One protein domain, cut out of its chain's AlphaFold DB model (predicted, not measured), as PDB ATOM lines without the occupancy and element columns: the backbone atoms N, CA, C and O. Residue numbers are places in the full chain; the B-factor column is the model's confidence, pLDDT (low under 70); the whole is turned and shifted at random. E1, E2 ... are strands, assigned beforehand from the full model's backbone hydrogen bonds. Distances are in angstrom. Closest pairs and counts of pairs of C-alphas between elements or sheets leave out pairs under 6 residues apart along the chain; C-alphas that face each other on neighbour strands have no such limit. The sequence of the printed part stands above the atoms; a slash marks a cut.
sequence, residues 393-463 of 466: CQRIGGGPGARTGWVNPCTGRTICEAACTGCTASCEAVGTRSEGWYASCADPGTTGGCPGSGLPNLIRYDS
ATOM      1  N   CYS A 393     159.119 137.550  55.416       90.94
ATOM      2  CA  CYS A 393     158.256 136.373  55.475       90.94
ATOM      3  C   CYS A 393     158.506 135.487  54.247       90.94
ATOM      4  O   CYS A 393     158.167 135.860  53.123       90.94
ATOM      5  N   GLN A 394     159.065 134.295  54.457       90.75
ATOM      6  CA  GLN A 394     159.417 133.360  53.386       90.75
ATOM      7  C   GLN A 394     158.792 131.979  53.626       90.75
ATOM      8  O   GLN A 394     158.362 131.645  54.731       90.75
ATOM      9  N   ARG A 395     158.725 131.151  52.575       89.38
ATOM     10  CA  ARG A 395     158.416 129.721  52.715       89.38
ATOM     11  C   ARG A 395     159.622 128.964  53.263       89.38
ATOM     12  O   ARG A 395     160.715 129.083  52.720       89.38
ATOM     13  N   ILE A 396     159.384 128.133  54.272       83.06
ATOM     14  CA  ILE A 396     160.385 127.293  54.931       83.06
ATOM     15  C   ILE A 396     160.092 125.827  54.581       83.06
ATOM     16  O   ILE A 396     158.967 125.343  54.750       83.06
ATOM     17  N   GLY A 397     161.117 125.126  54.092       76.06
ATOM     18  CA  GLY A 397     161.044 123.725  53.668       76.06
ATOM     19  C   GLY A 397     160.504 123.506  52.246       76.06
ATOM     20  O   GLY A 397     159.776 124.324  51.681       76.06
ATOM     21  N   GLY A 398     160.876 122.368  51.654       70.50
ATOM     22  CA  GLY A 398     160.449 121.956  50.314       70.50
ATOM     23  C   GLY A 398     159.177 121.098  50.305       70.50
ATOM     24  O   GLY A 398     158.876 120.379  51.256       70.50
ATOM     25  N   GLY A 399     158.444 121.125  49.188       73.12
ATOM     26  CA  GLY A 399     157.313 120.221  48.939       73.12
ATOM     27  C   GLY A 399     155.956 120.658  49.529       73.12
ATOM     28  O   GLY A 399     155.782 121.816  49.919       73.12
ATOM     29  N   PRO A 400     154.959 119.749  49.556       68.81
ATOM     30  CA  PRO A 400     153.561 120.064  49.886       68.81
ATOM     31  C   PRO A 400     153.282 120.284  51.385       68.81
ATOM     32  O   PRO A 400     152.147 120.583  51.743       68.81
ATOM     33  N   GLY A 401     154.287 120.134  52.254       69.56
ATOM     34  CA  GLY A 401     154.203 120.423  53.693       69.56
ATOM     35  C   GLY A 401     154.898 121.720  54.127       69.56
ATOM     36  O   GLY A 401     154.966 121.984  55.326       69.56
ATOM     37  N   ALA A 402     155.440 122.498  53.182       74.12
ATOM     38  CA  ALA A 402     156.182 123.727  53.461       74.12
ATOM     39  C   ALA A 402     155.348 124.748  54.250       74.12
ATOM     40  O   ALA A 402     154.184 124.999  53.923       74.12
ATOM     41  N   ARG A 403     155.970 125.370  55.251       84.75
ATOM     42  CA  ARG A 403     155.366 126.403  56.105       84.75
ATOM     43  C   ARG A 403     155.800 127.791  55.640       84.75
ATOM     44  O   ARG A 403     156.571 127.911  54.688       84.75
ATOM     45  N   THR A 404     155.315 128.833  56.302       89.75
ATOM     46  CA  THR A 404     155.948 130.157  56.272       89.75
ATOM     47  C   THR A 404     156.590 130.481  57.618       89.75
ATOM     48  O   THR A 404     156.368 129.786  58.616       89.75
ATOM     49  N   GLY A 405     157.442 131.498  57.622       91.44
ATOM     50  CA  GLY A 405     158.068 132.042  58.816       91.44
ATOM     51  C   GLY A 405     159.000 133.195  58.480       91.44
ATOM     52  O   GLY A 405     159.197 133.529  57.309       91.44
ATOM     53  N   TRP A 406     159.548 133.806  59.522       91.94
ATOM     54  CA  TRP A 406     160.436 134.952  59.393       91.94
ATOM     55  C   TRP A 406     161.874 134.485  59.211       91.94
ATOM     56  O   TRP A 406     162.370 133.654  59.976       91.94
ATOM     57  N   VAL A 407     162.542 135.036  58.205       89.38
ATOM     58  CA  VAL A 407     163.948 134.790  57.880       89.38
ATOM     59  C   VAL A 407     164.681 136.124  57.969       89.38
ATOM     60  O   VAL A 407     164.177 137.141  57.495       89.38
ATOM     61  N   ASN A 408     165.860 136.137  58.590       84.75
ATOM     62  CA  ASN A 408     166.762 137.282  58.507       84.75
ATOM     63  C   ASN A 408     167.473 137.207  57.139       84.75
ATOM     64  O   ASN A 408     168.192 136.228  56.907       84.75
ATOM     65  N   PRO A 409     167.267 138.172  56.221       76.31
ATOM     66  CA  PRO A 409     167.771 138.065  54.850       76.31
ATOM     67  C   PRO A 409     169.305 138.084  54.792       76.31
ATOM     68  O   PRO A 409     169.894 137.370  53.987       76.31
ATOM     69  N   CYS A 410     169.941 138.822  55.703       72.50
ATOM     70  CA  CYS A 410     171.384 139.054  55.751       72.50
ATOM     71  C   CYS A 410     172.200 137.818  56.191       72.50
ATOM     72  O   CYS A 410     173.340 137.647  55.775       72.50
ATOM     73  N   THR A 411     171.614 136.913  56.986       72.00
ATOM     74  CA  THR A 411     172.263 135.666  57.454       72.00
ATOM     75  C   THR A 411     171.656 134.391  56.860       72.00
ATOM     76  O   THR A 411     172.123 133.289  57.156       72.00
ATOM     77  N   GLY A 412     170.558 134.503  56.104       76.00
ATOM     78  CA  GLY A 412     169.754 133.372  55.620       76.00
ATOM     79  C   GLY A 412     169.092 132.527  56.722       76.00
ATOM     80  O   GLY A 412     168.452 131.515  56.428       76.00
ATOM     81  N   ARG A 413     169.235 132.899  58.004       83.00
ATOM     82  CA  ARG A 413     168.736 132.107  59.135       83.00
ATOM     83  C   ARG A 413     167.239 132.323  59.334       83.00
ATOM     84  O   ARG A 413     166.755 133.450  59.427       83.00
ATOM     85  N   THR A 414     166.508 131.219  59.478       88.81
ATOM     86  CA  THR A 414     165.130 131.243  59.984       88.81
ATOM     87  C   THR A 414     165.133 131.753  61.424       88.81
ATOM     88  O   THR A 414     165.761 131.150  62.292       88.81
ATOM     89  N   ILE A 415     164.415 132.847  61.674       89.31
ATOM     90  CA  ILE A 415     164.180 133.410  63.009       89.31
ATOM     91  C   ILE A 415     163.125 132.561  63.729       89.31
ATOM     92  O   ILE A 415     163.319 132.168  64.877       89.31
ATOM     93  N   CYS A 416     162.023 132.235  63.044       90.25
ATOM     94  CA  CYS A 416     161.005 131.307  63.534       90.25
ATOM     95  C   CYS A 416     160.092 130.794  62.407       90.25
ATOM     96  O   CYS A 416     159.916 131.455  61.383       90.25
ATOM     97  N   GLU A 417     159.423 129.661  62.638       90.38
ATOM     98  CA  GLU A 417     158.231 129.286  61.871       90.38
ATOM     99  C   GLU A 417     157.004 130.049  62.398       90.38
ATOM    100  O   GLU A 417     156.671 129.958  63.582       90.38
ATOM    101  N   ALA A 418     156.314 130.783  61.522       87.69
ATOM    102  CA  ALA A 418     155.142 131.586  61.864       87.69
ATOM    103  C   ALA A 418     154.257 131.820  60.631       87.69
ATOM    104  O   ALA A 418     154.749 131.996  59.520       87.69
ATOM    105  N   ALA A 419     152.936 131.875  60.819       88.19
ATOM    106  CA  ALA A 419     151.988 132.159  59.740       88.19
ATOM    107  C   ALA A 419     151.990 133.661  59.379       88.19
ATOM    108  O   ALA A 419     151.048 134.388  59.688       88.19
ATOM    109  N   CYS A 420     153.072 134.116  58.746       88.31
ATOM    110  CA  CYS A 420     153.361 135.519  58.431       88.31
ATOM    111  C   CYS A 420     152.848 135.988  57.056       88.31
ATOM    112  O   CYS A 420     153.088 137.125  56.656       88.31
ATOM    113  N   THR A 421     152.176 135.123  56.292       88.12
ATOM    114  CA  THR A 421     151.745 135.424  54.919       88.12
ATOM    115  C   THR A 421     150.755 136.593  54.901       88.12
ATOM    116  O   THR A 421     149.670 136.478  55.462       88.12
ATOM    117  N   GLY A 422     151.103 137.697  54.231       85.75
ATOM    118  CA  GLY A 422     150.309 138.936  54.263       85.75
ATOM    119  C   GLY A 422     150.667 139.886  55.415       85.75
ATOM    120  O   GLY A 422     149.932 140.842  55.666       85.75
ATOM    121  N   CYS A 423     151.789 139.638  56.093       90.31
ATOM    122  CA  CYS A 423     152.404 140.539  57.058       90.31
ATOM    123  C   CYS A 423     153.776 141.014  56.555       90.31
ATOM    124  O   CYS A 423     154.507 140.259  55.912       90.31
ATOM    125  N   THR A 424     154.143 142.246  56.897       89.69
ATOM    126  CA  THR A 424     155.503 142.795  56.774       89.69
ATOM    127  C   THR A 424     156.116 142.934  58.162       89.69
ATOM    128  O   THR A 424     155.383 143.113  59.135       89.69
ATOM    129  N   ALA A 425     157.440 142.861  58.279       88.56
ATOM    130  CA  ALA A 425     158.092 143.275  59.512       88.56
ATOM    131  C   ALA A 425     158.113 144.811  59.592       88.56
ATOM    132  O   ALA A 425     158.315 145.494  58.590       88.56
ATOM    133  N   SER A 426     157.868 145.341  60.782       86.94
ATOM    134  CA  SER A 426     157.991 146.751  61.148       86.94
ATOM    135  C   SER A 426     158.610 146.807  62.535       86.94
ATOM    136  O   SER A 426     158.169 146.057  63.407       86.94
ATOM    137  N   CYS A 427     159.613 147.649  62.767       84.25
ATOM    138  CA  CYS A 427     160.141 147.778  64.119       84.25
ATOM    139  C   CYS A 427     159.309 148.735  64.980       84.25
ATOM    140  O   CYS A 427     158.824 149.761  64.500       84.25
ATOM    141  N   GLU A 428     159.147 148.385  66.258       82.25
ATOM    142  CA  GLU A 428     158.466 149.196  67.265       82.25
ATOM    143  C   GLU A 428     159.228 149.152  68.604       82.25
ATOM    144  O   GLU A 428     159.609 148.084  69.092       82.25
ATOM    145  N   ALA A 429     159.425 150.313  69.236       73.19
ATOM    146  CA  ALA A 429     160.132 150.428  70.512       73.19
ATOM    147  C   ALA A 429     159.293 149.903  71.698       73.19
ATOM    148  O   ALA A 429     158.168 150.351  71.950       73.19
ATOM    149  N   VAL A 430     159.851 148.977  72.489       67.00
ATOM    150  CA  VAL A 430     159.087 148.202  73.488       67.00
ATOM    151  C   VAL A 430     159.129 148.848  74.882       67.00
ATOM    152  O   VAL A 430     159.712 148.342  75.847       67.00
ATOM    153  N   GLY A 431     158.467 149.999  75.005       66.38
ATOM    154  CA  GLY A 431     158.283 150.715  76.271       66.38
ATOM    155  C   GLY A 431     159.502 151.541  76.688       66.38
ATOM    156  O   GLY A 431     159.602 152.707  76.329       66.38
ATOM    157  N   THR A 432     160.397 150.968  77.498       56.91
ATOM    158  CA  THR A 432     161.633 151.633  77.982       56.91
ATOM    159  C   THR A 432     162.852 150.712  77.849       56.91
ATOM    160  O   THR A 432     163.683 150.623  78.757       56.91
ATOM    161  N   ARG A 433     162.878 149.906  76.788       53.03
ATOM    162  CA  ARG A 433     163.865 148.848  76.530       53.03
ATOM    163  C   ARG A 433     164.227 148.848  75.045       53.03
ATOM    164  O   ARG A 433     163.628 149.604  74.287       53.03
ATOM    165  N   SER A 434     165.183 147.991  74.684       59.41
ATOM    166  CA  SER A 434     165.555 147.677  73.302       59.41
ATOM    167  C   SER A 434     164.337 147.473  72.401       59.41
ATOM    168  O   SER A 434     163.261 147.061  72.854       59.41
ATOM    169  N   GLU A 435     164.539 147.754  71.125       77.75
ATOM    170  CA  GLU A 435     163.501 147.698  70.111       77.75
ATOM    171  C   GLU A 435     163.178 146.240  69.726       77.75
ATOM    172  O   GLU A 435     163.550 145.273  70.408       77.75
ATOM    173  N   GLY A 436     162.376 146.053  68.686       83.69
ATOM    174  CA  GLY A 436     162.028 144.720  68.227       83.69
ATOM    175  C   GLY A 436     161.213 144.738  66.952       83.69
ATOM    176  O   GLY A 436     160.369 145.606  66.735       83.69
ATOM    177  N   TRP A 437     161.441 143.730  66.124       87.69
ATOM    178  CA  TRP A 437     160.711 143.527  64.885       87.69
ATOM    179  C   TRP A 437     159.338 142.923  65.181       87.69
ATOM    180  O   TRP A 437     159.244 141.844  65.768       87.69
ATOM    181  N   TYR A 438     158.269 143.593  64.756       89.44
ATOM    182  CA  TYR A 438     156.879 143.153  64.881       89.44
ATOM    183  C   TYR A 438     156.270 142.832  63.517       89.44
ATOM    184  O   TYR A 438     156.600 143.436  62.500       89.44
ATOM    185  N   ALA A 439     155.347 141.876  63.493       90.38
ATOM    186  CA  ALA A 439     154.569 141.536  62.313       90.38
ATOM    187  C   ALA A 439     153.374 142.496  62.147       90.38
ATOM    188  O   ALA A 439     152.342 142.356  62.811       90.38
ATOM    189  N   SER A 440     153.494 143.437  61.211       89.25
ATOM    190  CA  SER A 440     152.390 144.264  60.718       89.25
ATOM    191  C   SER A 440     151.590 143.486  59.672       89.25
ATOM    192  O   SER A 440     151.995 143.374  58.516       89.25
ATOM    193  N   CYS A 441     150.459 142.908  60.079       87.50
ATOM    194  CA  CYS A 441     149.594 142.090  59.222       87.50
ATOM    195  C   CYS A 441     148.430 142.890  58.618       87.50
ATOM    196  O   CYS A 441     147.795 143.687  59.308       87.50
ATOM    197  N   ALA A 442     148.100 142.635  57.346       81.75
ATOM    198  CA  ALA A 442     146.974 143.294  56.673       81.75
ATOM    199  C   ALA A 442     145.592 142.867  57.219       81.75
ATOM    200  O   ALA A 442     144.651 143.660  57.202       81.75
ATOM    201  N   ASP A 443     145.470 141.629  57.711       77.31
ATOM    202  CA  ASP A 443     144.251 141.112  58.337       77.31
ATOM    203  C   ASP A 443     144.295 141.306  59.868       77.31
ATOM    204  O   ASP A 443     145.148 140.722  60.534       77.31
ATOM    205  N   PRO A 444     143.335 142.017  60.495       65.88
ATOM    206  CA  PRO A 444     143.345 142.291  61.942       65.88
ATOM    207  C   PRO A 444     143.048 141.061  62.829       65.88
ATOM    208  O   PRO A 444     142.869 141.195  64.039       65.88
ATOM    209  N   GLY A 445     142.945 139.868  62.234       68.69
ATOM    210  CA  GLY A 445     142.819 138.584  62.926       68.69
ATOM    211  C   GLY A 445     144.093 137.729  62.906       68.69
ATOM    212  O   GLY A 445     144.131 136.709  63.596       68.69
ATOM    213  N   THR A 446     145.122 138.107  62.139       71.25
ATOM    214  CA  THR A 446     146.421 137.420  62.111       71.25
ATOM    215  C   THR A 446     147.449 138.193  62.929       71.25
ATOM    216  O   THR A 446     147.607 139.400  62.790       71.25
ATOM    217  N   THR A 447     148.166 137.488  63.808       75.31
ATOM    218  CA  THR A 447     149.235 138.089  64.619       75.31
ATOM    219  C   THR A 447     150.596 138.047  63.932       75.31
ATOM    220  O   THR A 447     151.441 138.872  64.240       75.31
ATOM    221  N   GLY A 448     150.847 137.078  63.044       83.25
ATOM    222  CA  GLY A 448     152.071 136.947  62.233       83.25
ATOM    223  C   GLY A 448     153.393 136.683  62.976       83.25
ATOM    224  O   GLY A 448     154.302 136.117  62.377       83.25
ATOM    225  N   GLY A 449     153.512 137.071  64.249       86.69
ATOM    226  CA  GLY A 449     154.724 136.979  65.068       86.69
ATOM    227  C   GLY A 449     155.108 135.564  65.506       86.69
ATOM    228  O   GLY A 449     154.377 134.591  65.301       86.69
ATOM    229  N   CYS A 450     156.276 135.458  66.133       88.00
ATOM    230  CA  CYS A 450     156.897 134.184  66.471       88.00
ATOM    231  C   CYS A 450     156.240 133.499  67.689       88.00
ATOM    232  O   CYS A 450     156.001 134.146  68.713       88.00
ATOM    233  N   PRO A 451     155.976 132.177  67.636       81.00
ATOM    234  CA  PRO A 451     155.433 131.439  68.774       81.00
ATOM    235  C   PRO A 451     156.333 131.520  70.016       81.00
ATOM    236  O   PRO A 451     157.536 131.299  69.940       81.00
ATOM    237  N   GLY A 452     155.733 131.781  71.181       77.31
ATOM    238  CA  GLY A 452     156.439 131.782  72.470       77.31
ATOM    239  C   GLY A 452     157.140 133.092  72.852       77.31
ATOM    240  O   GLY A 452     157.641 133.180  73.968       77.31
ATOM    241  N   SER A 453     157.115 134.125  72.001       73.75
ATOM    242  CA  SER A 453     157.739 135.440  72.253       73.75
ATOM    243  C   SER A 453     157.148 136.228  73.439       73.75
ATOM    244  O   SER A 453     157.742 137.200  73.900       73.75
ATOM    245  N   GLY A 454     155.977 135.829  73.945       74.81
ATOM    246  CA  GLY A 454     155.311 136.433  75.107       74.81
ATOM    247  C   GLY A 454     154.571 137.748  74.827       74.81
ATOM    248  O   GLY A 454     153.740 138.146  75.643       74.81
ATOM    249  N   LEU A 455     154.806 138.378  73.674       78.44
ATOM    250  CA  LEU A 455     154.085 139.556  73.187       78.44
ATOM    251  C   LEU A 455     153.333 139.229  71.885       78.44
ATOM    252  O   LEU A 455     153.805 138.404  71.100       78.44
ATOM    253  N   PRO A 456     152.168 139.852  71.623       79.38
ATOM    254  CA  PRO A 456     151.524 139.740  70.321       79.38
ATOM    255  C   PRO A 456     152.446 140.299  69.233       79.38
ATOM    256  O   PRO A 456     153.158 141.273  69.456       79.38
ATOM    257  N   ASN A 457     152.416 139.671  68.060       86.00
ATOM    258  CA  ASN A 457     153.089 140.087  66.826       86.00
ATOM    259  C   ASN A 457     154.632 140.168  66.853       86.00
ATOM    260  O   ASN A 457     155.224 140.199  65.779       86.00
ATOM    261  N   LEU A 458     155.296 140.116  68.013       88.50
ATOM    262  CA  LEU A 458     156.759 140.154  68.120       88.50
ATOM    263  C   LEU A 458     157.407 138.987  67.352       88.50
ATOM    264  O   LEU A 458     157.100 137.815  67.595       88.50
ATOM    265  N   ILE A 459     158.322 139.330  66.448       88.69
ATOM    266  CA  ILE A 459     159.172 138.422  65.676       88.69
ATOM    267  C   ILE A 459     160.431 138.122  66.498       88.69
ATOM    268  O   ILE A 459     160.667 136.982  66.894       88.69
ATOM    269  N   ARG A 460     161.212 139.159  66.812       85.50
ATOM    270  CA  ARG A 460     162.458 139.079  67.583       85.50
ATOM    271  C   ARG A 460     162.737 140.428  68.256       85.50
ATOM    272  O   ARG A 460     162.431 141.468  67.680       85.50
ATOM    273  N   TYR A 461     163.303 140.397  69.464       79.31
ATOM    274  CA  TYR A 461     163.952 141.571  70.056       79.31
ATOM    275  C   TYR A 461     165.320 141.766  69.399       79.31
ATOM    276  O   TYR A 461     166.105 140.818  69.373       79.31
ATOM    277  N   ASP A 462     165.597 142.980  68.938       68.38
ATOM    278  CA  ASP A 462     166.912 143.414  68.465       68.38
ATOM    279  C   ASP A 462     167.213 144.789  69.065       68.38
ATOM    280  O   ASP A 462     166.300 145.571  69.341       68.38
ATOM    281  N   SER A 463     168.482 145.052  69.359       55.47
ATOM    282  CA  SER A 463     168.927 146.345  69.887       55.47
ATOM    283  C   SER A 463     169.031 147.411  68.798       55.47
ATOM    284  O   SER A 463     168.771 148.574  69.096       55.47
TER     285      SER A 463
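Overview. This is residues 393 to 463 of the 466 residues of an uncharacterized protein of Deltaproteobacteria bacterium (UniProt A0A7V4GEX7). Amid little regular structure, two small three-strand antiparallel sheets, the meanders E4 E5 E6 and E1 E2 E3, sit next to each other, and loops at their far ends make the longest axis. Residues 397 to 402 stick out. Of 71 printed residues, under half are in the six named strands, E1 to E6 along the chain; the class is all strand. The whole is compact, radius of gyration of the C-alphas 12.2 A, spanning 43 by 30 by 19 A.

Arrangement. E5, residues 436 to 441, is the inner strand between E4, 423 to 427, and E6, 458 to 461. N 424 and O 440, and N 437 and O 460, each 2.9 A apart, are within hydrogen-bond range. E2, 403 to 407, is inner between E1, 393 to 396, and E3, 414 to 417; N 394 to O 405 is 3.0 A, N 415 to O 406 2.8 A. The closest C-alphas of E3 and E6, Ile 415 and Arg 460, are 7.5 A apart.

Along the chain. E1 begins at C-alpha 393 (158.256, 136.373, 55.475); E6 ends at C-alpha 461 (163.952, 141.571, 70.056). E5 measures 15.6 A.

Size, cuts and confidence. The printed part has no cut. The link E5 to E6 is long, 16 residues. Residues 400 to 401, 430 to 434, 444 to 445 and 462 to 463 have pLDDT under 70.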